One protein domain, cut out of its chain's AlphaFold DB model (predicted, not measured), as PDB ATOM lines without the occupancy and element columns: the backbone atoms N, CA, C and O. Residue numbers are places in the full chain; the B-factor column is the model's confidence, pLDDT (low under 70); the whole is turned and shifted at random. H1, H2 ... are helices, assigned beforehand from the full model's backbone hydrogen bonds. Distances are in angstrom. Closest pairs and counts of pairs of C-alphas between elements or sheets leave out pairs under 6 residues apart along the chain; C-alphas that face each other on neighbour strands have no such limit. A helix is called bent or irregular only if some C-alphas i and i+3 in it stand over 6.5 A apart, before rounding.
ATOM      1  N   THR A   8     -22.787 -32.418  27.849       78.69
ATOM      2  CA  THR A   8     -23.658 -33.342  28.589       78.69
ATOM      3  C   THR A   8     -23.925 -34.623  27.801       78.69
ATOM      4  O   THR A   8     -23.896 -35.712  28.369       78.69
ATOM      5  N   GLY A   9     -24.158 -34.514  26.492       78.31
ATOM      6  CA  GLY A   9     -24.338 -35.661  25.603       78.31
ATOM      7  C   GLY A   9     -23.085 -36.531  25.514       78.31
ATOM      8  O   GLY A   9     -23.185 -37.750  25.644       78.31
ATOM      9  N   VAL A  10     -21.912 -35.902  25.410       81.94
ATOM     10  CA  VAL A  10     -20.608 -36.579  25.445       81.94
ATOM     11  C   VAL A  10     -20.412 -37.322  26.765       81.94
ATOM     12  O   VAL A  10     -20.082 -38.508  26.766       81.94
ATOM     13  N   ALA A  11     -20.672 -36.663  27.900       82.00
ATOM     14  CA  ALA A  11     -20.545 -37.278  29.219       82.00
ATOM     15  C   ALA A  11     -21.482 -38.485  29.387       82.00
ATOM     16  O   ALA A  11     -21.062 -39.528  29.887       82.00
ATOM     17  N   VAL A  12     -22.734 -38.374  28.933       84.00
ATOM     18  CA  VAL A  12     -23.702 -39.482  28.960       84.00
ATOM     19  C   VAL A  12     -23.245 -40.636  28.074       84.00
ATOM     20  O   VAL A  12     -23.303 -41.783  28.514       84.00
ATOM     21  N   LEU A  13     -22.757 -40.355  26.864       85.69
ATOM     22  CA  LEU A  13     -22.271 -41.386  25.948       85.69
ATOM     23  C   LEU A  13     -21.048 -42.116  26.521       85.69
ATOM     24  O   LEU A  13     -20.985 -43.343  26.469       85.69
ATOM     25  N   LEU A  14     -20.115 -41.380  27.132       86.38
ATOM     26  CA  LEU A  14     -18.932 -41.951  27.772       86.38
ATOM     27  C   LEU A  14     -19.301 -42.807  28.990       86.38
ATOM     28  O   LEU A  14     -18.810 -43.927  29.135       86.38
ATOM     29  N   LEU A  15     -20.196 -42.315  29.852       85.12
ATOM     30  CA  LEU A  15     -20.695 -43.077  30.999       85.12
ATOM     31  C   LEU A  15     -21.437 -44.335  30.551       85.12
ATOM     32  O   LEU A  15     -21.270 -45.386  31.164       85.12
ATOM     33  N   LEU A  16     -22.211 -44.253  29.469       85.31
ATOM     34  CA  LEU A  16     -22.895 -45.397  28.882       85.31
ATOM     35  C   LEU A  16     -21.901 -46.406  28.295       85.31
ATOM     36  O   LEU A  16     -22.084 -47.604  28.489       85.31
ATOM     37  N   ALA A  17     -20.831 -45.951  27.639       84.62
ATOM     38  CA  ALA A  17     -19.765 -46.818  27.143       84.62
ATOM     39  C   ALA A  17     -19.076 -47.579  28.288       84.62
ATOM     40  O   ALA A  17     -18.905 -48.794  28.197       84.62
ATOM     41  N   ILE A  18     -18.755 -46.894  29.393       84.75
ATOM     42  CA  ILE A  18     -18.191 -47.513  30.606       84.75
ATOM     43  C   ILE A  18     -19.192 -48.488  31.227       84.75
ATOM     44  O   ILE A  18     -18.828 -49.609  31.575       84.75
ATOM     45  N   ALA A  19     -20.456 -48.081  31.359       83.94
ATOM     46  CA  ALA A  19     -21.500 -48.910  31.939       83.94
ATOM     47  C   ALA A  19     -21.751 -50.163  31.099       83.94
ATOM     48  O   ALA A  19     -21.895 -51.234  31.670       83.94
ATOM     49  N   ILE A  20     -21.760 -50.057  29.770       82.62
ATOM     50  CA  ILE A  20     -21.910 -51.205  28.876       82.62
ATOM     51  C   ILE A  20     -20.686 -52.107  28.970       82.62
ATOM     52  O   ILE A  20     -20.874 -53.304  29.122       82.62
ATOM     53  N   ASP A  21     -19.458 -51.579  28.962       79.38
ATOM     54  CA  ASP A  21     -18.255 -52.412  29.122       79.38
ATOM     55  C   ASP A  21     -18.233 -53.134  30.481       79.38
ATOM     56  O   ASP A  21     -17.865 -54.303  30.589       79.38
ATOM     57  N   TYR A  22     -18.701 -52.469  31.536       73.88
ATOM     58  CA  TYR A  22     -18.724 -53.025  32.883       73.88
ATOM     59  C   TYR A  22     -19.881 -54.012  33.118       73.88
ATOM     60  O   TYR A  22     -19.675 -55.097  33.669       73.88
ATOM     61  N   ILE A  23     -21.098 -53.657  32.694       68.94
ATOM     62  CA  ILE A  23     -22.337 -54.392  32.961       68.94
ATOM     63  C   ILE A  23     -22.580 -55.388  31.826       68.94
ATOM     64  O   ILE A  23     -23.034 -55.073  30.729       68.94
ATOM     65  N   SER A  24     -22.278 -56.644  32.127       56.06
ATOM     66  CA  SER A  24     -22.409 -57.779  31.220       56.06
ATOM     67  C   SER A  24     -23.876 -58.117  30.899       56.06
ATOM     68  O   SER A  24     -24.463 -58.993  31.536       56.06
ATOM     69  N   ILE A  25     -24.459 -57.495  29.869       57.06
ATOM     70  CA  ILE A  25     -25.710 -57.956  29.239       57.06
ATOM     71  C   ILE A  25     -25.364 -58.606  27.892       57.06
ATOM     72  O   ILE A  25     -25.273 -57.943  26.862       57.06
ATOM     73  N   GLY A  26     -25.152 -59.925  27.897       59.88
ATOM     74  CA  GLY A  26     -24.904 -60.714  26.685       59.88
ATOM     75  C   GLY A  26     -23.440 -61.116  26.461       59.88
ATOM     76  O   GLY A  26     -22.639 -61.099  27.393       59.88
ATOM     77  N   PRO A  27     -23.079 -61.556  25.240       69.62
ATOM     78  CA  PRO A  27     -21.742 -62.063  24.950       69.62
ATOM     79  C   PRO A  27     -20.668 -60.975  25.097       69.62
ATOM     80  O   PRO A  27     -20.760 -59.940  24.437       69.62
ATOM     81  N   ASN A  28     -19.610 -61.242  25.875       71.06
ATOM     82  CA  ASN A  28     -18.519 -60.286  26.144       71.06
ATOM     83  C   ASN A  28     -17.937 -59.662  24.860       71.06
ATOM     84  O   ASN A  28     -17.633 -58.479  24.827       71.06
ATOM     85  N   TRP A  29     -17.848 -60.422  23.764       69.38
ATOM     86  CA  TRP A  29     -17.337 -59.910  22.486       69.38
ATOM     87  C   TRP A  29     -18.220 -58.825  21.850       69.38
ATOM     88  O   TRP A  29     -17.704 -57.991  21.114       69.38
ATOM     89  N   LEU A  30     -19.538 -58.845  22.075       74.62
ATOM     90  CA  LEU A  30     -20.469 -57.855  21.522       74.62
ATOM     91  C   LEU A  30     -20.483 -56.596  22.391       74.62
ATOM     92  O   LEU A  30     -20.420 -55.488  21.868       74.62
ATOM     93  N   ARG A  31     -20.505 -56.792  23.711       78.31
ATOM     94  CA  ARG A  31     -20.404 -55.734  24.719       78.31
ATOM     95  C   ARG A  31     -19.172 -54.859  24.493       78.31
ATOM     96  O   ARG A  31     -19.307 -53.653  24.306       78.31
ATOM     97  N   ASP A  32     -17.999 -55.486  24.428       74.31
ATOM     98  CA  ASP A  32     -16.711 -54.805  24.278       74.31
ATOM     99  C   ASP A  32     -16.665 -53.975  22.976       74.31
ATOM    100  O   ASP A  32     -16.072 -52.900  22.930       74.31
ATOM    101  N   ARG A  33     -17.346 -54.432  21.913       80.50
ATOM    102  CA  ARG A  33     -17.442 -53.711  20.633       80.50
ATOM    103  C   ARG A  33     -18.383 -52.521  20.692       80.50
ATOM    104  O   ARG A  33     -18.064 -51.486  20.124       80.50
ATOM    105  N   LEU A  34     -19.532 -52.661  21.349       81.25
ATOM    106  CA  LEU A  34     -20.462 -51.547  21.521       81.25
ATOM    107  C   LEU A  34     -19.826 -50.453  22.378       81.25
ATOM    108  O   LEU A  34     -19.842 -49.294  21.973       81.25
ATOM    109  N   ALA A  35     -19.199 -50.826  23.498       83.38
ATOM    110  CA  ALA A  35     -18.430 -49.907  24.333       83.38
ATOM    111  C   ALA A  35     -17.339 -49.186  23.529       83.38
ATOM    112  O   ALA A  35     -17.256 -47.963  23.573       83.38
ATOM    113  N   PHE A  36     -16.568 -49.929  22.731       83.75
ATOM    114  CA  PHE A  36     -15.548 -49.369  21.846       83.75
ATOM    115  C   PHE A  36     -16.120 -48.357  20.838       83.75
ATOM    116  O   PHE A  36     -15.596 -47.253  20.709       83.75
ATOM    117  N   LEU A  37     -17.224 -48.701  20.166       83.62
ATOM    118  CA  LEU A  37     -17.868 -47.844  19.165       83.62
ATOM    119  C   LEU A  37     -18.488 -46.571  19.758       83.62
ATOM    120  O   LEU A  37     -18.582 -45.578  19.048       83.62
ATOM    121  N   MET A  38     -18.906 -46.586  21.026       84.81
ATOM    122  CA  MET A  38     -19.395 -45.388  21.725       84.81
ATOM    123  C   MET A  38     -18.253 -44.553  22.317       84.81
ATOM    124  O   MET A  38     -18.346 -43.328  22.357       84.81
ATOM    125  N   ALA A  39     -17.170 -45.196  22.764       84.88
ATOM    126  CA  ALA A  39     -16.027 -44.518  23.368       84.88
ATOM    127  C   ALA A  39     -15.259 -43.650  22.360       84.88
ATOM    128  O   ALA A  39     -14.858 -42.548  22.720       84.88
ATOM    129  N   ILE A  40     -15.092 -44.104  21.110       84.00
ATOM    130  CA  ILE A  40     -14.400 -43.334  20.057       84.00
ATOM    131  C   ILE A  40     -15.021 -41.938  19.857       84.00
ATOM    132  O   ILE A  40     -14.314 -40.958  20.084       84.00
ATOM    133  N   PRO A  41     -16.312 -41.800  19.486       83.31
ATOM    134  CA  PRO A  41     -16.914 -40.489  19.262       83.31
ATOM    135  C   PRO A  41     -17.051 -39.673  20.550       83.31
ATOM    136  O   PRO A  41     -16.960 -38.455  20.500       83.31
ATOM    137  N   ALA A  42     -17.218 -40.313  21.715       83.19
ATOM    138  CA  ALA A  42     -17.254 -39.599  22.992       83.19
ATOM    139  C   ALA A  42     -15.896 -38.968  23.345       83.19
ATOM    140  O   ALA A  42     -15.846 -37.843  23.837       83.19
ATOM    141  N   VAL A  43     -14.788 -39.674  23.096       82.94
ATOM    142  CA  VAL A  43     -13.445 -39.106  23.275       82.94
ATOM    143  C   VAL A  43     -13.165 -38.065  22.197       82.94
ATOM    144  O   VAL A  43     -12.651 -37.006  22.526       82.94
ATOM    145  N   TYR A  44     -13.536 -38.327  20.945       82.50
ATOM    146  CA  TYR A  44     -13.380 -37.364  19.859       82.50
ATOM    147  C   TYR A  44     -14.072 -36.032  20.185       82.50
ATOM    148  O   TYR A  44     -13.402 -35.028  20.373       82.50
ATOM    149  N   GLU A  45     -15.390 -36.032  20.391       79.81
ATOM    150  CA  GLU A  45     -16.167 -34.823  20.707       79.81
ATOM    151  C   GLU A  45     -15.749 -34.172  22.035       79.81
ATOM    152  O   GLU A  45     -15.765 -32.952  22.174       79.81
ATOM    153  N   GLY A  46     -15.349 -34.970  23.031       75.12
ATOM    154  CA  GLY A  46     -14.910 -34.455  24.329       75.12
ATOM    155  C   GLY A  46     -13.553 -33.749  24.299       75.12
ATOM    156  O   GLY A  46     -13.273 -32.939  25.184       75.12
ATOM    157  N   PHE A  47     -12.711 -34.063  23.313       72.94
ATOM    158  CA  PHE A  47     -11.355 -33.530  23.185       72.94
ATOM    159  C   PHE A  47     -11.123 -32.715  21.910       72.94
ATOM    160  O   PHE A  47     -10.053 -32.111  21.798       72.94
ATOM    161  N   ASN A  48     -12.108 -32.642  21.013       70.69
ATOM    162  CA  ASN A  48     -12.070 -31.857  19.785       70.69
ATOM    163  C   ASN A  48     -11.696 -30.398  20.102       70.69
ATOM    164  O   ASN A  48     -12.305 -29.756  20.963       70.69
ATOM    165  N   ASN A  49     -10.639 -29.896  19.457       62.94
ATOM    166  CA  ASN A  49     -10.048 -28.568  19.685       62.94
ATOM    167  C   ASN A  49      -9.615 -28.264  21.139       62.94
ATOM    168  O   ASN A  49      -9.436 -27.103  21.523       62.94
ATOM    169  N   SER A  50      -9.429 -29.283  21.984       65.75
ATOM    170  CA  SER A  50      -8.985 -29.086  23.366       65.75
ATOM    171  C   SER A  50      -7.479 -28.804  23.458       65.75
ATOM    172  O   SER A  50      -6.667 -29.269  22.658       65.75
ATOM    173  N   THR A  51      -7.051 -28.095  24.511       63.75
ATOM    174  CA  THR A  51      -5.616 -27.879  24.791       63.75
ATOM    175  C   THR A  51      -4.857 -29.198  24.989       63.75
ATOM    176  O   THR A  51      -3.666 -29.274  24.693       63.75
ATOM    177  N   ALA A  52      -5.539 -30.239  25.477       62.66
ATOM    178  CA  ALA A  52      -4.962 -31.564  25.677       62.66
ATOM    179  C   ALA A  52      -4.666 -32.275  24.349       62.66
ATOM    180  O   ALA A  52      -3.653 -32.971  24.255       62.66
ATOM    181  N   ASP A  53      -5.496 -32.064  23.330       62.09
ATOM    182  CA  ASP A  53      -5.289 -32.628  22.000       62.09
ATOM    183  C   ASP A  53      -4.049 -32.023  21.320       62.09
ATOM    184  O   ASP A  53      -3.066 -32.719  21.041       62.09
ATOM    185  N   HIS A  54      -3.994 -30.690  21.225       65.12
ATOM    186  CA  HIS A  54      -2.822 -29.986  20.694       65.12
ATOM    187  C   HIS A  54      -1.530 -30.316  21.452       65.12
ATOM    188  O   HIS A  54      -0.475 -30.494  20.838       65.12
ATOM    189  N   TRP A  55      -1.599 -30.430  22.782       69.94
ATOM    190  CA  TRP A  55      -0.449 -30.815  23.597       69.94
ATOM    191  C   TRP A  55       0.015 -32.244  23.295       69.94
ATOM    192  O   TRP A  55       1.216 -32.478  23.138       69.94
ATOM    193  N   THR A  56      -0.919 -33.191  23.170       69.38
ATOM    194  CA  THR A  56      -0.616 -34.599  22.875       69.38
ATOM    195  C   THR A  56       0.039 -34.726  21.509       69.38
ATOM    196  O   THR A  56       1.094 -35.351  21.395       69.38
ATOM    197  N   PHE A  57      -0.516 -34.062  20.494       69.69
ATOM    198  CA  PHE A  57       0.050 -34.053  19.151       69.69
ATOM    199  C   PHE A  57       1.457 -33.444  19.113       69.69
ATOM    200  O   PHE A  57       2.379 -34.053  18.563       69.69
ATOM    201  N   GLN A  58       1.661 -32.280  19.738       73.38
ATOM    202  CA  GLN A  58       2.975 -31.633  19.794       73.38
ATOM    203  C   GLN A  58       4.011 -32.511  20.499       73.38
ATOM    204  O   GLN A  58       5.150 -32.623  20.042       73.38
ATOM    205  N   ARG A  59       3.625 -33.173  21.597       78.00
ATOM    206  CA  ARG A  59       4.528 -34.055  22.343       78.00
ATOM    207  C   ARG A  59       4.884 -35.307  21.548       78.00
ATOM    208  O   ARG A  59       6.052 -35.692  21.553       78.00
ATOM    209  N   LEU A  60       3.912 -35.916  20.862       73.31
ATOM    210  CA  LEU A  60       4.144 -37.089  20.015       73.31
ATOM    211  C   LEU A  60       5.036 -36.739  18.822       73.31
ATOM    212  O   LEU A  60       5.992 -37.458  18.544       73.31
ATOM    213  N   THR A  61       4.759 -35.613  18.163       70.88
ATOM    214  CA  THR A  61       5.547 -35.121  17.027       70.88
ATOM    215  C   THR A  61       6.980 -34.836  17.456       70.88
ATOM    216  O   THR A  61       7.903 -35.383  16.866       70.88
ATOM    217  N   GLY A  62       7.175 -34.098  18.553       75.94
ATOM    218  CA  GLY A  62       8.512 -33.798  19.070       75.94
ATOM    219  C   GLY A  62       9.278 -35.038  19.545       75.94
ATOM    220  O   GLY A  62      10.496 -35.107  19.394       75.94
ATOM    221  N   PHE A  63       8.589 -36.048  20.089       78.12
ATOM    222  CA  PHE A  63       9.221 -37.328  20.418       78.12
ATOM    223  C   PHE A  63       9.665 -38.086  19.161       78.12
ATOM    224  O   PHE A  63      10.744 -38.672  19.149       78.12
ATOM    225  N   LEU A  64       8.851 -38.070  18.103       71.88
ATOM    226  CA  LEU A  64       9.172 -38.737  16.845       71.88
ATOM    227  C   LEU A  64      10.277 -38.028  16.072       71.88
ATOM    228  O   LEU A  64      11.138 -38.710  15.537       71.88
ATOM    229  N   GLU A  65      10.302 -36.697  16.059       75.00
ATOM    230  CA  GLU A  65      11.423 -35.918  15.517       75.00
ATOM    231  C   GLU A  65      12.716 -36.257  16.263       75.00
ATOM    232  O   GLU A  65      13.694 -36.666  15.644       75.00
ATOM    233  N   TRP A  66      12.687 -36.237  17.602       76.94
ATOM    234  CA  TRP A  66      13.834 -36.640  18.418       76.94
ATOM    235  C   TRP A  66      14.291 -38.080  18.144       76.94
ATOM    236  O   TRP A  66      15.493 -38.352  18.153       76.94
ATOM    237  N   ALA A  67      13.349 -39.004  17.926       72.56
ATOM    238  CA  ALA A  67      13.643 -40.398  17.619       72.56
ATOM    239  C   ALA A  67      14.235 -40.555  16.209       72.56
ATOM    240  O   ALA A  67      15.217 -41.274  16.045       72.56
ATOM    241  N   LEU A  68      13.677 -39.873  15.208       67.62
ATOM    242  CA  LEU A  68      14.165 -39.880  13.826       67.62
ATOM    243  C   LEU A  68      15.562 -39.250  13.703       67.62
ATOM    244  O   LEU A  68      16.357 -39.711  12.887       67.62
ATOM    245  N   ASP A  69      15.886 -38.287  14.566       70.25
ATOM    246  CA  ASP A  69      17.217 -37.680  14.663       70.25
ATOM    247  C   ASP A  69      18.254 -38.576  15.379       70.25
ATOM    248  O   ASP A  69      19.445 -38.249  15.400       70.25
ATOM    249  N   GLN A  70      17.861 -39.718  15.971       72.19
ATOM    250  CA  GLN A  70      18.817 -40.603  16.646       72.19
ATOM    251  C   GLN A  70      19.750 -41.324  15.647       72.19
ATOM    252  O   GLN A  70      19.277 -41.986  14.718       72.19
ATOM    253  N   PRO A  71      21.076 -41.364  15.902       58.69
ATOM    254  CA  PRO A  71      22.059 -42.015  15.021       58.69
ATOM    255  C   PRO A  71      21.856 -43.529  14.825       58.69
ATOM    256  O   PRO A  71      22.389 -44.131  13.900       58.69
ATOM    257  N   ILE A  72      21.101 -44.182  15.711       60.69
ATOM    258  CA  ILE A  72      20.779 -45.617  15.610       60.69
ATOM    259  C   ILE A  72      19.756 -45.865  14.490       60.69
ATOM    260  O   ILE A  72      19.766 -46.919  13.856       60.69
ATOM    261  N   LEU A  73      18.896 -44.878  14.223       55.03
ATOM    262  CA  LEU A  73      17.905 -44.898  13.153       55.03
ATOM    263  C   LEU A  73      18.426 -44.223  11.875       55.03
ATOM    264  O   LEU A  73      17.879 -44.470  10.807       55.03
ATOM    265  N   SER A  74      19.545 -43.489  11.945       47.25
ATOM    266  CA  SER A  74      20.180 -42.833  10.792       47.25
ATOM    267  C   SER A  74      20.834 -43.794   9.784       47.25
ATOM    268  O   SER A  74      21.218 -43.369   8.698       47.25
ATOM    269  N   GLY A  75      21.009 -45.075  10.137       43.09
ATOM    270  CA  GLY A  75      21.535 -46.119   9.242       43.09
ATOM    271  C   GLY A  75      20.457 -46.828   8.414       43.09
ATOM    272  O   GLY A  75      20.749 -47.374   7.350       43.09
ATOM    273  N   ALA A  76      19.204 -46.793   8.870       48.44
ATOM    274  CA  ALA A  76      18.061 -47.158   8.053       48.44
ATOM    275  C   ALA A  76      17.638 -45.884   7.327       48.44
ATOM    276  O   ALA A  76      17.116 -44.966   7.943       48.44
ATOM    277  N   TYR A  77      17.894 -45.810   6.025       44.28
ATOM    278  CA  TYR A  77      17.398 -44.759   5.141       44.28
ATOM    279  C   TYR A  77      15.849 -44.737   5.167       44.28
ATOM    280  O   TYR A  77      15.182 -45.154   4.226       44.28
ATOM    281  N   ILE A  78      15.246 -44.209   6.234       49.75
ATOM    282  CA  ILE A  78      13.918 -43.597   6.222       49.75
ATOM    283  C   ILE A  78      14.125 -42.217   5.574       49.75
ATOM    284  O   ILE A  78      13.957 -41.163   6.178       49.75
ATOM    285  N   GLY A  79      14.640 -42.224   4.341       43.97
ATOM    286  CA  GLY A  79      15.010 -41.033   3.595       43.97
ATOM    287  C   GLY A  79      13.751 -40.290   3.180       43.97
ATOM    288  O   GLY A  79      13.165 -40.604   2.149       43.97
ATOM    289  N   GLY A  80      13.331 -39.327   3.999       49.66
ATOM    290  CA  GLY A  80      12.257 -38.389   3.673       49.66
ATOM    291  C   GLY A  80      10.897 -38.666   4.313       49.66
ATOM    292  O   GLY A  80       9.943 -37.980   3.953       49.66
ATOM    293  N   ALA A  81      10.766 -39.611   5.256       57.00
ATOM    294  CA  ALA A  81       9.522 -39.692   6.024       57.00
ATOM    295  C   ALA A  81       9.509 -38.577   7.076       57.00
ATOM    296  O   ALA A  81      10.286 -38.594   8.029       57.00
ATOM    297  N   SER A  82       8.631 -37.595   6.891       68.19
ATOM    298  CA  SER A  82       8.355 -36.583   7.907       68.19
ATOM    299  C   SER A  82       7.796 -37.240   9.176       68.19
ATOM    300  O   SER A  82       7.162 -38.297   9.109       68.19
ATOM    301  N   ALA A  83       7.962 -36.602  10.339       67.69
ATOM    302  CA  ALA A  83       7.332 -37.055  11.584       67.69
ATOM    303  C   ALA A  83       5.815 -37.266  11.413       67.69
ATOM    304  O   ALA A  83       5.255 -38.225  11.940       67.69
ATOM    305  N   SER A  84       5.169 -36.451  10.570       65.62
ATOM    306  CA  SER A  84       3.778 -36.646  10.155       65.62
ATOM    307  C   SER A  84       3.544 -37.953   9.384       65.62
ATOM    308  O   SER A  84       2.585 -38.656   9.669       65.62
ATOM    309  N   ALA A  85       4.418 -38.360   8.462       68.94
ATOM    310  CA  ALA A  85       4.273 -39.639   7.763       68.94
ATOM    311  C   ALA A  85       4.384 -40.838   8.723       68.94
ATOM    312  O   ALA A  85       3.612 -41.792   8.620       68.94
ATOM    313  N   VAL A  86       5.301 -40.771   9.694       72.19
ATOM    314  CA  VAL A  86       5.454 -41.808  10.729       72.19
ATOM    315  C   VAL A  86       4.234 -41.853  11.647       72.19
ATOM    316  O   VAL A  86       3.714 -42.936  11.914       72.19
ATOM    317  N   LEU A  87       3.721 -40.693  12.065       72.31
ATOM    318  CA  LEU A  87       2.452 -40.592  12.789       72.31
ATOM    319  C   LEU A  87       1.304 -41.223  12.006       72.31
ATOM    320  O   LEU A  87       0.535 -41.985  12.578       72.31
ATOM    321  N   GLY A  88       1.228 -40.976  10.699       70.62
ATOM    322  CA  GLY A  88       0.181 -41.530   9.844       70.62
ATOM    323  C   GLY A  88       0.243 -43.051   9.793       70.62
ATOM    324  O   GLY A  88      -0.779 -43.715   9.925       70.62
ATOM    325  N   ILE A  89       1.447 -43.620   9.690       73.69
ATOM    326  CA  ILE A  89       1.653 -45.074   9.736       73.69
ATOM    327  C   ILE A  89       1.256 -45.646  11.104       73.69
ATOM    328  O   ILE A  89       0.618 -46.697  11.159       73.69
ATOM    329  N   LEU A  90       1.600 -44.971  12.203       75.62
ATOM    330  CA  LEU A  90       1.236 -45.405  13.555       75.62
ATOM    331  C   LEU A  90      -0.280 -45.359  13.771       75.62
ATOM    332  O   LEU A  90      -0.853 -46.343  14.235       75.62
ATOM    333  N   VAL A  91      -0.939 -44.267  13.378       76.62
ATOM    334  CA  VAL A  91      -2.404 -44.131  13.420       76.62
ATOM    335  C   VAL A  91      -3.057 -45.210  12.563       76.62
ATOM    336  O   VAL A  91      -3.967 -45.896  13.025       76.62
ATOM    337  N   PHE A  92      -2.552 -45.440  11.352       74.94
ATOM    338  CA  PHE A  92      -3.053 -46.486  10.467       74.94
ATOM    339  C   PHE A  92      -2.876 -47.891  11.066       74.94
ATOM    340  O   PHE A  92      -3.767 -48.732  10.959       74.94
ATOM    341  N   ALA A  93      -1.762 -48.154  11.753       76.56
ATOM    342  CA  ALA A  93      -1.545 -49.410  12.462       76.56
ATOM    343  C   ALA A  93      -2.534 -49.591  13.625       76.56
ATOM    344  O   ALA A  93      -3.077 -50.685  13.792       76.56
ATOM    345  N   VAL A  94      -2.825 -48.530  14.387       79.75
ATOM    346  CA  VAL A  94      -3.872 -48.529  15.427       79.75
ATOM    347  C   VAL A  94      -5.250 -48.778  14.807       79.75
ATOM    348  O   VAL A  94      -6.047 -49.529  15.365       79.75
ATOM    349  N   TRP A  95      -5.505 -48.237  13.619       76.19
ATOM    350  CA  TRP A  95      -6.718 -48.474  12.838       76.19
ATOM    351  C   TRP A  95      -6.877 -49.935  12.418       76.19
ATOM    352  O   TRP A  95      -7.918 -50.545  12.662       76.19
ATOM    353  N   LEU A  96      -5.836 -50.534  11.832       73.75
ATOM    354  CA  LEU A  96      -5.828 -51.958  11.485       73.75
ATOM    355  C   LEU A  96      -6.038 -52.836  12.723       73.75
ATOM    356  O   LEU A  96      -6.760 -53.835  12.669       73.75
ATOM    357  N   TYR A  97      -5.442 -52.439  13.845       72.50
ATOM    358  CA  TYR A  97      -5.589 -53.110  15.129       72.50
ATOM    359  C   TYR A  97      -7.026 -53.007  15.676       72.50
ATOM    360  O   TYR A  97      -7.604 -54.017  16.082       72.50
ATOM    361  N   GLY A  98      -7.647 -51.824  15.611       71.75
ATOM    362  CA  GLY A  98      -9.044 -51.592  15.996       71.75
ATOM    363  C   GLY A  98     -10.055 -52.312  15.093       71.75
ATOM    364  O   GLY A  98     -11.001 -52.929  15.583       71.75
ATOM    365  N   LEU A  99      -9.830 -52.332  13.776       73.06
ATOM    366  CA  LEU A  99     -10.656 -53.091  12.830       73.06
ATOM    367  C   LEU A  99     -10.596 -54.597  13.099       73.06
ATOM    368  O   LEU A  99     -11.632 -55.266  13.098       73.06
ATOM    369  N   GLY A 100      -9.400 -55.122  13.385       66.38
ATOM    370  CA  GLY A 100      -9.209 -56.512  13.807       66.38
ATOM    371  C   GLY A 100     -10.064 -56.881  15.021       66.38
ATOM    372  O   GLY A 100     -10.651 -57.962  15.062       66.38
ATOM    373  N   ALA A 101     -10.222 -55.948  15.958       65.25
ATOM    374  CA  ALA A 101     -11.003 -56.142  17.169       65.25
ATOM    375  C   ALA A 101     -12.528 -56.135  16.970       65.25
ATOM    376  O   ALA A 101     -13.259 -56.869  17.649       65.25
ATOM    377  N   ILE A 102     -13.022 -55.311  16.043       67.25
ATOM    378  CA  ILE A 102     -14.453 -55.225  15.725       67.25
ATOM    379  C   ILE A 102     -14.900 -56.416  14.865       67.25
ATOM    380  O   ILE A 102     -16.055 -56.847  14.945       67.25
ATOM    381  N   LEU A 103     -14.004 -56.988  14.054       64.44
ATOM    382  CA  LEU A 103     -14.340 -58.060  13.121       64.44
ATOM    383  C   LEU A 103     -14.874 -59.313  13.841       64.44
ATOM    384  O   LEU A 103     -14.241 -59.842  14.755       64.44
ATOM    385  N   PRO A 104     -16.042 -59.862  13.450       62.94
ATOM    386  CA  PRO A 104     -16.518 -61.143  13.968       62.94
ATOM    387  C   PRO A 104     -15.463 -62.236  13.775       62.94
ATOM    388  O   PRO A 104     -14.869 -62.322  12.703       62.94
ATOM    389  N   ALA A 105     -15.278 -63.124  14.757       61.62
ATOM    390  CA  ALA A 105     -14.270 -64.193  14.695       61.62
ATOM    391  C   ALA A 105     -14.360 -65.042  13.406       61.62
ATOM    392  O   ALA A 105     -13.351 -65.468  12.850       61.62
ATOM    393  N   LYS A 106     -15.578 -65.219  12.873       59.38
ATOM    394  CA  LYS A 106     -15.842 -65.910  11.598       59.38
ATOM    395  C   LYS A 106     -15.316 -65.155  10.368       59.38
ATOM    396  O   LYS A 106     -14.948 -65.780   9.380       59.38
ATOM    397  N   PHE A 107     -15.305 -63.827  10.420       56.88
ATOM    398  CA  PHE A 107     -14.801 -62.951   9.360       56.88
ATOM    399  C   PHE A 107     -13.282 -62.769   9.473       56.88
ATOM    400  O   PHE A 107     -12.570 -62.845   8.478       56.88
ATOM    401  N   SER A 108     -12.787 -62.654  10.707       54.31
ATOM    402  CA  SER A 108     -11.363 -62.681  11.057       54.31
ATOM    403  C   SER A 108     -10.665 -63.946  10.525       54.31
ATOM    404  O   SER A 108      -9.629 -63.846   9.875       54.31
ATOM    405  N   ALA A 109     -11.296 -65.121  10.651       57.03
ATOM    406  CA  ALA A 109     -10.775 -66.376  10.096       57.03
ATOM    407  C   ALA A 109     -10.642 -66.383   8.556       57.03
ATOM    408  O   ALA A 109      -9.806 -67.106   8.021       57.03
ATOM    409  N   ARG A 110     -11.441 -65.580   7.835       58.38
ATOM    410  CA  ARG A 110     -11.368 -65.451   6.366       58.38
ATOM    411  C   ARG A 110     -10.301 -64.461   5.897       58.38
ATOM    412  O   ARG A 110      -9.819 -64.590   4.780       58.38
ATOM    413  N   LEU A 111      -9.930 -63.503   6.743       56.38
ATOM    414  CA  LEU A 111      -8.950 -62.452   6.444       56.38
ATOM    415  C   LEU A 111      -7.500 -62.855   6.798       56.38
ATOM    416  O   LEU A 111      -6.572 -62.064   6.640       56.38
ATOM    417  N   GLY A 112      -7.282 -64.098   7.241       57.78
ATOM    418  CA  GLY A 112      -5.957 -64.656   7.514       57.78
ATOM    419  C   GLY A 112      -5.332 -64.185   8.834       57.78
ATOM    420  O   GLY A 112      -5.985 -63.601   9.696       57.78
ATOM    421  N   ARG A 113      -4.028 -64.453   9.005       55.38
ATOM    422  CA  ARG A 113      -3.272 -64.250  10.265       55.38
ATOM    423  C   ARG A 113      -3.196 -62.791  10.748       55.38
ATOM    424  O   ARG A 113      -2.898 -62.548  11.913       55.38
ATOM    425  N   ILE A 114      -3.457 -61.828   9.865       46.34
ATOM    426  CA  ILE A 114      -3.437 -60.393  10.185       46.34
ATOM    427  C   ILE A 114      -4.735 -59.983  10.898       46.34
ATOM    428  O   ILE A 114      -4.705 -59.173  11.816       46.34
ATOM    429  N   ALA A 115      -5.866 -60.606  10.557       46.78
ATOM    430  CA  ALA A 115      -7.150 -60.333  11.197       46.78
ATOM    431  C   ALA A 115      -7.394 -61.165  12.463       46.78
ATOM    432  O   ALA A 115      -8.385 -60.940  13.152       46.78
ATOM    433  N   THR A 116      -6.517 -62.117  12.802       49.53
ATOM    434  CA  THR A 116      -6.616 -62.916  14.041       49.53
ATOM    435  C   THR A 116      -6.193 -62.171  15.305       49.53
ATOM    436  O   THR A 116      -6.154 -62.776  16.376       49.53
ATOM    437  N   ILE A 117      -5.930 -60.866  15.216       54.97
ATOM    438  CA  ILE A 117      -5.831 -59.989  16.382       54.97
ATOM    439  C   ILE A 117      -7.246 -59.784  16.950       54.97
ATOM    440  O   ILE A 117      -7.854 -58.727  16.830       54.97
ATOM    441  N   ASN A 118      -7.798 -60.839  17.543       54.84
ATOM    442  CA  ASN A 118      -8.961 -60.730  18.406       54.84
ATOM    443  C   ASN A 118      -8.459 -60.366  19.796       54.84
ATOM    444  O   ASN A 118      -7.583 -61.045  20.343       54.84
ATOM    445  N   PHE A 119      -9.033 -59.327  20.397       58.22
ATOM    446  CA  PHE A 119      -8.843 -59.151  21.825       58.22
ATOM    447  C   PHE A 119      -9.464 -60.336  22.555       58.22
ATOM    448  O   PHE A 119     -10.585 -60.737  22.216       58.22
ATOM    449  N   PRO A 120      -8.769 -60.901  23.559       60.09
ATOM    450  CA  PRO A 120      -9.440 -61.795  24.476       60.09
ATOM    451  C   PRO A 120     -10.622 -61.010  25.060       60.09
ATOM    452  O   PRO A 120     -10.414 -59.874  25.505       60.09
ATOM    453  N   PRO A 121     -11.850 -61.553  25.001       61.28
ATOM    454  CA  PRO A 121     -12.988 -60.901  25.622       61.28
ATOM    455  C   PRO A 121     -12.632 -60.616  27.075       61.28
ATOM    456  O   PRO A 121     -12.062 -61.477  27.755       61.28
ATOM    457  N   SER A 122     -12.920 -59.402  27.535       62.25
ATOM    458  CA  SER A 122     -12.654 -59.077  28.930       62.25
ATOM    459  C   SER A 122     -13.513 -59.963  29.840       62.25
ATOM    460  O   SER A 122     -14.567 -60.480  29.447       62.25
ATOM    461  N   GLY A 123     -13.008 -60.226  31.046       59.59
ATOM    462  CA  GLY A 123     -13.718 -61.028  32.037       59.59
ATOM    463  C   GLY A 123     -15.068 -60.408  32.410       59.59
ATOM    464  O   GLY A 123     -15.329 -59.227  32.170       59.59
ATOM    465  N   VAL A 124     -15.938 -61.209  33.023       58.22
ATOM    466  CA  VAL A 124     -17.178 -60.687  33.610       58.22
ATOM    467  C   VAL A 124     -16.787 -59.669  34.691       58.22
ATOM    468  O   VAL A 124     -15.951 -59.986  35.534       58.22
ATOM    469  N   TRP A 125     -17.355 -58.458  34.638       58.53
ATOM    470  CA  TRP A 125     -17.015 -57.319  35.514       58.53
ATOM    471  C   TRP A 125     -15.606 -56.726  35.334       58.53
ATOM    472  O   TRP A 125     -15.080 -56.095  36.251       58.53
ATOM    473  N   ALA A 126     -14.988 -56.903  34.164       67.50
ATOM    474  CA  ALA A 126     -13.706 -56.289  33.829       67.50
ATOM    475  C   ALA A 126     -13.824 -55.382  32.598       67.50
ATOM    476  O   ALA A 126     -14.442 -55.763  31.609       67.50
ATOM    477  N   ILE A 127     -13.182 -54.214  32.671       73.19
ATOM    478  CA  ILE A 127     -13.057 -53.257  31.566       73.19
ATOM    479  C   ILE A 127     -11.998 -53.757  30.582       73.19
ATOM    480  O   ILE A 127     -10.904 -54.173  30.990       73.19
ATOM    481  N   ASN A 128     -12.273 -53.676  29.281       77.69
ATOM    482  CA  ASN A 128     -11.300 -54.051  28.260       77.69
ATOM    483  C   ASN A 128     -10.305 -52.910  27.995       77.69
ATOM    484  O   ASN A 128     -10.364 -52.229  26.974       77.69
ATOM    485  N   TRP A 129      -9.365 -52.694  28.922       74.75
ATOM    486  CA  TRP A 129      -8.426 -51.563  28.872       74.75
ATOM    487  C   TRP A 129      -7.664 -51.444  27.544       74.75
ATOM    488  O   TRP A 129      -7.318 -50.341  27.131       74.75
ATOM    489  N   ARG A 130      -7.420 -52.561  26.846       78.56
ATOM    490  CA  ARG A 130      -6.730 -52.539  25.552       78.56
ATOM    491  C   ARG A 130      -7.587 -51.906  24.458       78.56
ATOM    492  O   ARG A 130      -7.067 -51.121  23.674       78.56
ATOM    493  N   LEU A 131      -8.886 -52.210  24.431       77.88
ATOM    494  CA  LEU A 131      -9.842 -51.553  23.537       77.88
ATOM    495  C   LEU A 131     -10.022 -50.082  23.895       77.88
ATOM    496  O   LEU A 131     -10.070 -49.246  23.001       77.88
ATOM    497  N   TRP A 132     -10.050 -49.757  25.187       82.25
ATOM    498  CA  TRP A 132     -10.132 -48.370  25.642       82.25
ATOM    499  C   TRP A 132      -8.928 -47.539  25.213       82.25
ATOM    500  O   TRP A 132      -9.119 -46.431  24.731       82.25
ATOM    501  N   ILE A 133      -7.703 -48.068  25.310       81.75
ATOM    502  CA  ILE A 133      -6.518 -47.365  24.798       81.75
ATOM    503  C   ILE A 133      -6.664 -47.091  23.301       81.75
ATOM    504  O   ILE A 133      -6.399 -45.977  22.867       81.75
ATOM    505  N   VAL A 134      -7.115 -48.072  22.517       82.44
ATOM    506  CA  VAL A 134      -7.324 -47.880  21.074       82.44
ATOM    507  C   VAL A 134      -8.399 -46.823  20.816       82.44
ATOM    508  O   VAL A 134      -8.184 -45.946  19.988       82.44
ATOM    509  N   ALA A 135      -9.520 -46.859  21.542       81.81
ATOM    510  CA  ALA A 135     -10.597 -45.882  21.397       81.81
ATOM    511  C   ALA A 135     -10.134 -44.466  21.761       81.81
ATOM    512  O   ALA A 135     -10.447 -43.519  21.049       81.81
ATOM    513  N   ILE A 136      -9.345 -44.334  22.830       82.44
ATOM    514  CA  ILE A 136      -8.768 -43.060  23.260       82.44
ATOM    515  C   ILE A 136      -7.791 -42.537  22.211       82.44
ATOM    516  O   ILE A 136      -7.865 -41.374  21.844       82.44
ATOM    517  N   VAL A 137      -6.892 -43.384  21.702       79.19
ATOM    518  CA  VAL A 137      -5.912 -42.980  20.685       79.19
ATOM    519  C   VAL A 137      -6.607 -42.569  19.386       79.19
ATOM    520  O   VAL A 137      -6.242 -41.549  18.820       79.19
ATOM    521  N   LEU A 138      -7.619 -43.310  18.926       81.38
ATOM    522  CA  LEU A 138      -8.375 -42.954  17.719       81.38
ATOM    523  C   LEU A 138      -9.249 -41.707  17.914       81.38
ATOM    524  O   LEU A 138      -9.392 -40.927  16.978       81.38
ATOM    525  N   GLY A 139      -9.814 -41.513  19.110       77.12
ATOM    526  CA  GLY A 139     -10.600 -40.328  19.447       77.12
ATOM    527  C   GLY A 139      -9.740 -39.069  19.553       77.12
ATOM    528  O   GLY A 139     -10.062 -38.067  18.933       77.12
ATOM    529  N   LEU A 140      -8.612 -39.140  20.268       75.31
ATOM    530  CA  LEU A 140      -7.669 -38.024  20.392       75.31
ATOM    531  C   LEU A 140      -7.014 -37.694  19.053       75.31
ATOM    532  O   LEU A 140      -6.903 -36.538  18.694       75.31
ATOM    533  N   LEU A 141      -6.606 -38.703  18.277       71.94
ATOM    534  CA  LEU A 141      -5.922 -38.453  17.010       71.94
ATOM    535  C   LEU A 141      -6.883 -38.151  15.842       71.94
ATOM    536  O   LEU A 141      -6.454 -38.153  14.688       71.94
ATOM    537  N   GLY A 142      -8.164 -37.902  16.136       65.94
ATOM    538  CA  GLY A 142      -9.198 -37.598  15.149       65.94
ATOM    539  C   GLY A 142      -8.954 -36.305  14.379       65.94
ATOM    540  O   GLY A 142      -9.180 -36.291  13.177       65.94
ATOM    541  N   ASP A 143      -8.427 -35.268  15.035       64.19
ATOM    542  CA  ASP A 143      -8.214 -33.939  14.433       64.19
ATOM    543  C   ASP A 143      -6.770 -33.708  13.971       64.19
ATOM    544  O   ASP A 143      -6.336 -32.586  13.690       64.19
ATOM    545  N   VAL A 144      -5.973 -34.777  13.902       64.12
ATOM    546  CA  VAL A 144      -4.556 -34.632  13.605       64.12
ATOM    547  C   VAL A 144      -4.355 -34.417  12.103       64.12
ATOM    548  O   VAL A 144      -4.785 -35.255  11.305       64.12
ATOM    549  N   PRO A 145      -3.621 -33.366  11.684       60.31
ATOM    550  CA  PRO A 145      -3.365 -33.074  10.277       60.31
ATOM    551  C   PRO A 145      -2.310 -34.034   9.696       60.31
ATOM    552  O   PRO A 145      -1.171 -33.657   9.415       60.31
ATOM    553  N   VAL A 146      -2.677 -35.308   9.530       64.12
ATOM    554  CA  VAL A 146      -1.803 -36.386   9.040       64.12
ATOM    555  C   VAL A 146      -2.227 -36.874   7.657       64.12
ATOM    556  O   VAL A 146      -2.497 -38.058   7.451       64.12
ATOM    557  N   ALA A 147      -2.277 -35.957   6.685       66.31
ATOM    558  CA  ALA A 147      -2.640 -36.254   5.295       66.31
ATOM    559  C   ALA A 147      -3.913 -37.136   5.196       66.31
ATOM    560  O   ALA A 147      -4.816 -37.029   6.019       66.31
ATOM    561  N   TRP A 148      -3.965 -38.056   4.227       68.69
ATOM    562  CA  TRP A 148      -5.137 -38.901   3.964       68.69
ATOM    563  C   TRP A 148      -5.566 -39.802   5.142       68.69
ATOM    564  O   TRP A 148      -6.724 -40.207   5.203       68.69
ATOM    565  N   VAL A 149      -4.655 -40.149   6.065       69.38
ATOM    566  CA  VAL A 149      -4.984 -40.976   7.246       69.38
ATOM    567  C   VAL A 149      -5.703 -40.145   8.305       69.38
ATOM    568  O   VAL A 149      -6.632 -40.647   8.938       69.38
ATOM    569  N   GLY A 150      -5.292 -38.883   8.474       70.56
ATOM    570  CA  GLY A 150      -5.999 -37.908   9.304       70.56
ATOM    571  C   GLY A 150      -7.423 -37.712   8.798       70.56
ATOM    572  O   GLY A 150      -8.359 -37.984   9.538       70.56
ATOM    573  N   ASP A 151      -7.583 -37.418   7.503       73.38
ATOM    574  CA  ASP A 151      -8.898 -37.210   6.874       73.38
ATOM    575  C   ASP A 151      -9.832 -38.424   7.045       73.38
ATOM    576  O   ASP A 151     -11.026 -38.284   7.306       73.38
ATOM    577  N   LEU A 152      -9.289 -39.642   6.923       75.25
ATOM    578  CA  LEU A 152     -10.054 -40.876   7.114       75.25
ATOM    579  C   LEU A 152     -10.450 -41.085   8.582       75.25
ATOM    580  O   LEU A 152     -11.567 -41.528   8.862       75.25
ATOM    581  N   THR A 153      -9.546 -40.784   9.515       76.69
ATOM    582  CA  THR A 153      -9.801 -40.918  10.956       76.69
ATOM    583  C   THR A 153     -10.838 -39.894  11.399       76.69
ATOM    584  O   THR A 153     -11.828 -40.284  12.016       76.69
ATOM    585  N   GLN A 154     -10.675 -38.636  10.989       78.31
ATOM    586  CA  GLN A 154     -11.630 -37.560  11.223       78.31
ATOM    587  C   GLN A 154     -13.006 -37.918  10.659       78.31
ATOM    588  O   GLN A 154     -13.975 -37.989  11.406       78.31
ATOM    589  N   GLY A 155     -13.092 -38.259   9.368       77.38
ATOM    590  CA  GLY A 155     -14.366 -38.584   8.727       77.38
ATOM    591  C   GLY A 155     -15.063 -39.804   9.335       77.38
ATOM    592  O   GLY A 155     -16.290 -39.860   9.388       77.38
ATOM    593  N   THR A 156     -14.306 -40.783   9.839       79.31
ATOM    594  CA  THR A 156     -14.905 -41.918  10.556       79.31
ATOM    595  C   THR A 156     -15.385 -41.510  11.947       79.31
ATOM    596  O   THR A 156     -16.467 -41.927  12.351       79.31
ATOM    597  N   ASN A 157     -14.614 -40.708  12.680       81.25
ATOM    598  CA  ASN A 157     -15.011 -40.224  13.998       81.25
ATOM    599  C   ASN A 157     -16.255 -39.331  13.911       81.25
ATOM    600  O   ASN A 157     -17.173 -39.528  14.701       81.25
ATOM    601  N   GLU A 158     -16.332 -38.452  12.909       82.31
ATOM    602  CA  GLU A 158     -17.520 -37.652  12.583       82.31
ATOM    603  C   GLU A 158     -18.719 -38.550  12.248       82.31
ATOM    604  O   GLU A 158     -19.794 -38.396  12.824       82.31
ATOM    605  N   LEU A 159     -18.539 -39.560  11.388       82.44
ATOM    606  CA  LEU A 159     -19.603 -40.515  11.060       82.44
ATOM    607  C   LEU A 159     -20.087 -41.290  12.298       82.44
ATOM    608  O   LEU A 159     -21.286 -41.512  12.469       82.44
ATOM    609  N   LEU A 160     -19.165 -41.731  13.158       81.56
ATOM    610  CA  LEU A 160     -19.499 -42.416  14.406       81.56
ATOM    611  C   LEU A 160     -20.205 -41.473  15.383       81.56
ATOM    612  O   LEU A 160     -21.156 -41.899  16.037       81.56
ATOM    613  N   ALA A 161     -19.781 -40.213  15.466       82.00
ATOM    614  CA  ALA A 161     -20.431 -39.193  16.278       82.00
ATOM    615  C   ALA A 161     -21.859 -38.949  15.790       82.00
ATOM    616  O   ALA A 161     -22.781 -39.007  16.600       82.00
ATOM    617  N   ASP A 162     -22.075 -38.827  14.481       82.00
ATOM    618  CA  ASP A 162     -23.404 -38.688  13.883       82.00
ATOM    619  C   ASP A 162     -24.303 -39.890  14.194       82.00
ATOM    620  O   ASP A 162     -25.446 -39.706  14.619       82.00
ATOM    621  N   ILE A 163     -23.788 -41.118  14.054       83.62
ATOM    622  CA  ILE A 163     -24.531 -42.353  14.356       83.62
ATOM    623  C   ILE A 163     -24.886 -42.451  15.845       83.62
ATOM    624  O   ILE A 163     -25.972 -42.923  16.185       83.62
ATOM    625  N   MET A 164     -23.983 -42.033  16.737       82.44
ATOM    626  CA  MET A 164     -24.157 -42.161  18.188       82.44
ATOM    627  C   MET A 164     -24.864 -40.955  18.820       82.44
ATOM    628  O   MET A 164     -25.438 -41.090  19.901       82.44
ATOM    629  N   SER A 165     -24.899 -39.802  18.148       79.56
ATOM    630  CA  SER A 165     -25.541 -38.564  18.611       79.56
ATOM    631  C   SER A 165     -27.023 -38.680  18.995       79.56
ATOM    632  O   SER A 165     -27.441 -37.956  19.907       79.56
ATOM    633  N   PRO A 166     -27.840 -39.585  18.415       82.56
ATOM    634  CA  PRO A 166     -29.219 -39.766  18.847       82.56
ATOM    635  C   PRO A 166     -29.326 -40.453  20.212       82.56
ATOM    636  O   PRO A 166     -30.317 -40.251  20.906       82.56
ATOM    637  N   ILE A 167     -28.331 -41.247  20.633       81.25
ATOM    638  CA  ILE A 167     -28.408 -42.021  21.883       81.25
ATOM    639  C   ILE A 167     -28.509 -41.086  23.099       81.25
ATOM    640  O   ILE A 167     -29.467 -41.225  23.865       81.25
ATOM    641  N   PRO A 168     -27.621 -40.086  23.282       76.38
ATOM    642  CA  PRO A 168     -27.782 -39.134  24.373       76.38
ATOM    643  C   PRO A 168     -29.056 -38.297  24.255       76.38
ATOM    644  O   PRO A 168     -29.668 -38.007  25.277       76.38
ATOM    645  N   ARG A 169     -29.496 -37.940  23.038       76.44
ATOM    646  CA  ARG A 169     -30.749 -37.186  22.828       76.44
ATOM    647  C   ARG A 169     -31.961 -37.953  23.344       76.44
ATOM    648  O   ARG A 169     -32.731 -37.410  24.131       76.44
ATOM    649  N   LEU A 170     -32.064 -39.235  22.992       78.94
ATOM    650  CA  LEU A 170     -33.129 -40.125  23.457       78.94
ATOM    651  C   LEU A 170     -33.119 -40.295  24.984       78.94
ATOM    652  O   LEU A 170     -34.181 -40.346  25.599       78.94
ATOM    653  N   LEU A 171     -31.936 -40.359  25.604       76.69
ATOM    654  CA  LEU A 171     -31.797 -40.521  27.057       76.69
ATOM    655  C   LEU A 171     -32.058 -39.230  27.843       76.69
ATOM    656  O   LEU A 171     -32.542 -39.287  28.970       76.69
ATOM    657  N   LEU A 172     -31.737 -38.075  27.262       78.12
ATOM    658  CA  LEU A 172     -31.894 -36.761  27.889       78.12
ATOM    659  C   LEU A 172     -33.239 -36.091  27.558       78.12
ATOM    660  O   LEU A 172     -33.503 -34.991  28.039       78.12
ATOM    661  N   GLY A 173     -34.092 -36.739  26.759       61.84
ATOM    662  CA  GLY A 173     -35.400 -36.212  26.361       61.84
ATOM    663  C   GLY A 173     -35.330 -35.073  25.339       61.84
ATOM    664  O   GLY A 173     -36.260 -34.274  25.252       61.84
TER     665      GLY A 173
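This is residues 8 to 173 of the 175 residues of an uncharacterized protein of Actinoplanes lobatus (UniProt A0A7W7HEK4). H6 stands at the middle of this domain, with H2, H4 and H7 packed round it and H1 beside H2, on the side away from H6. H3 and H4 converge as a V, from whose narrow end residues 69 to 77 stick out; short H8 lies at the opposite end, by H1. The printed part has 166 residues with eight named helices, H1 to H8 in order, and no named strand: all helix, mostly crossed. It is compact, with a radius of gyration of the C-alphas of 17.5 A and spans of 54 by 38 by 25 A.

H1, residues 8 to 22, and H2, residues 28 to 47, form a hairpin at a shallow tilt of 25 degrees, closest at C-alphas 17 and 35, 4.4 A. H3, residues 51 to 68, touches H4, residues 83 to 102, with residues 61 to 68 alone, closest at C-alphas 65 and 83, 5.8 A. H5, residues 105 to 108, is close to H4 but not clearly touching: C-alphas 100 and 108 are 7.1 A apart. H6, residues 129 to 143, is irregular, with C-alphas 140 and 143 7.2 A apart; it touches H2, closest at C-alphas 139 and 44, 4.1 A, and H4, closest at C-alphas 134 and 98, 6.5 A. H7, residues 147 to 164, touches H6, closest at C-alphas 154 and 142, 4.6 A. H8, residues 166 to 172, is about perpendicular to H1, 81 degrees, and touches its residues 9 to 13 alone, closest at C-alphas 168 and 9, 5.0 A. Every O i to N i+4 pair is within hydrogen-bond range in H1, H3, H4, H7 and H8, against 14 of 16 in H2 and 10 of 11 in H6; H5 is too short for such a pair.

H1 begins at C-alpha 8 (-23.658, -33.342, 28.589), and H8 ends at C-alpha 172 (-31.894, -36.761, 27.889). H4 measures 28.7 A, H2 27.9 A, H7 25.8 A and H3 25.6 A.

The C-alphas of Gly 75 and Gly 173, the two farthest apart, are 60.3 A apart. The printed part has no cut; the links H3 to H4 and H5 to H6 are long. Mean pLDDT of the printed part is 71.0, with residues 71 to 85 and 100 to 126 among those under 70.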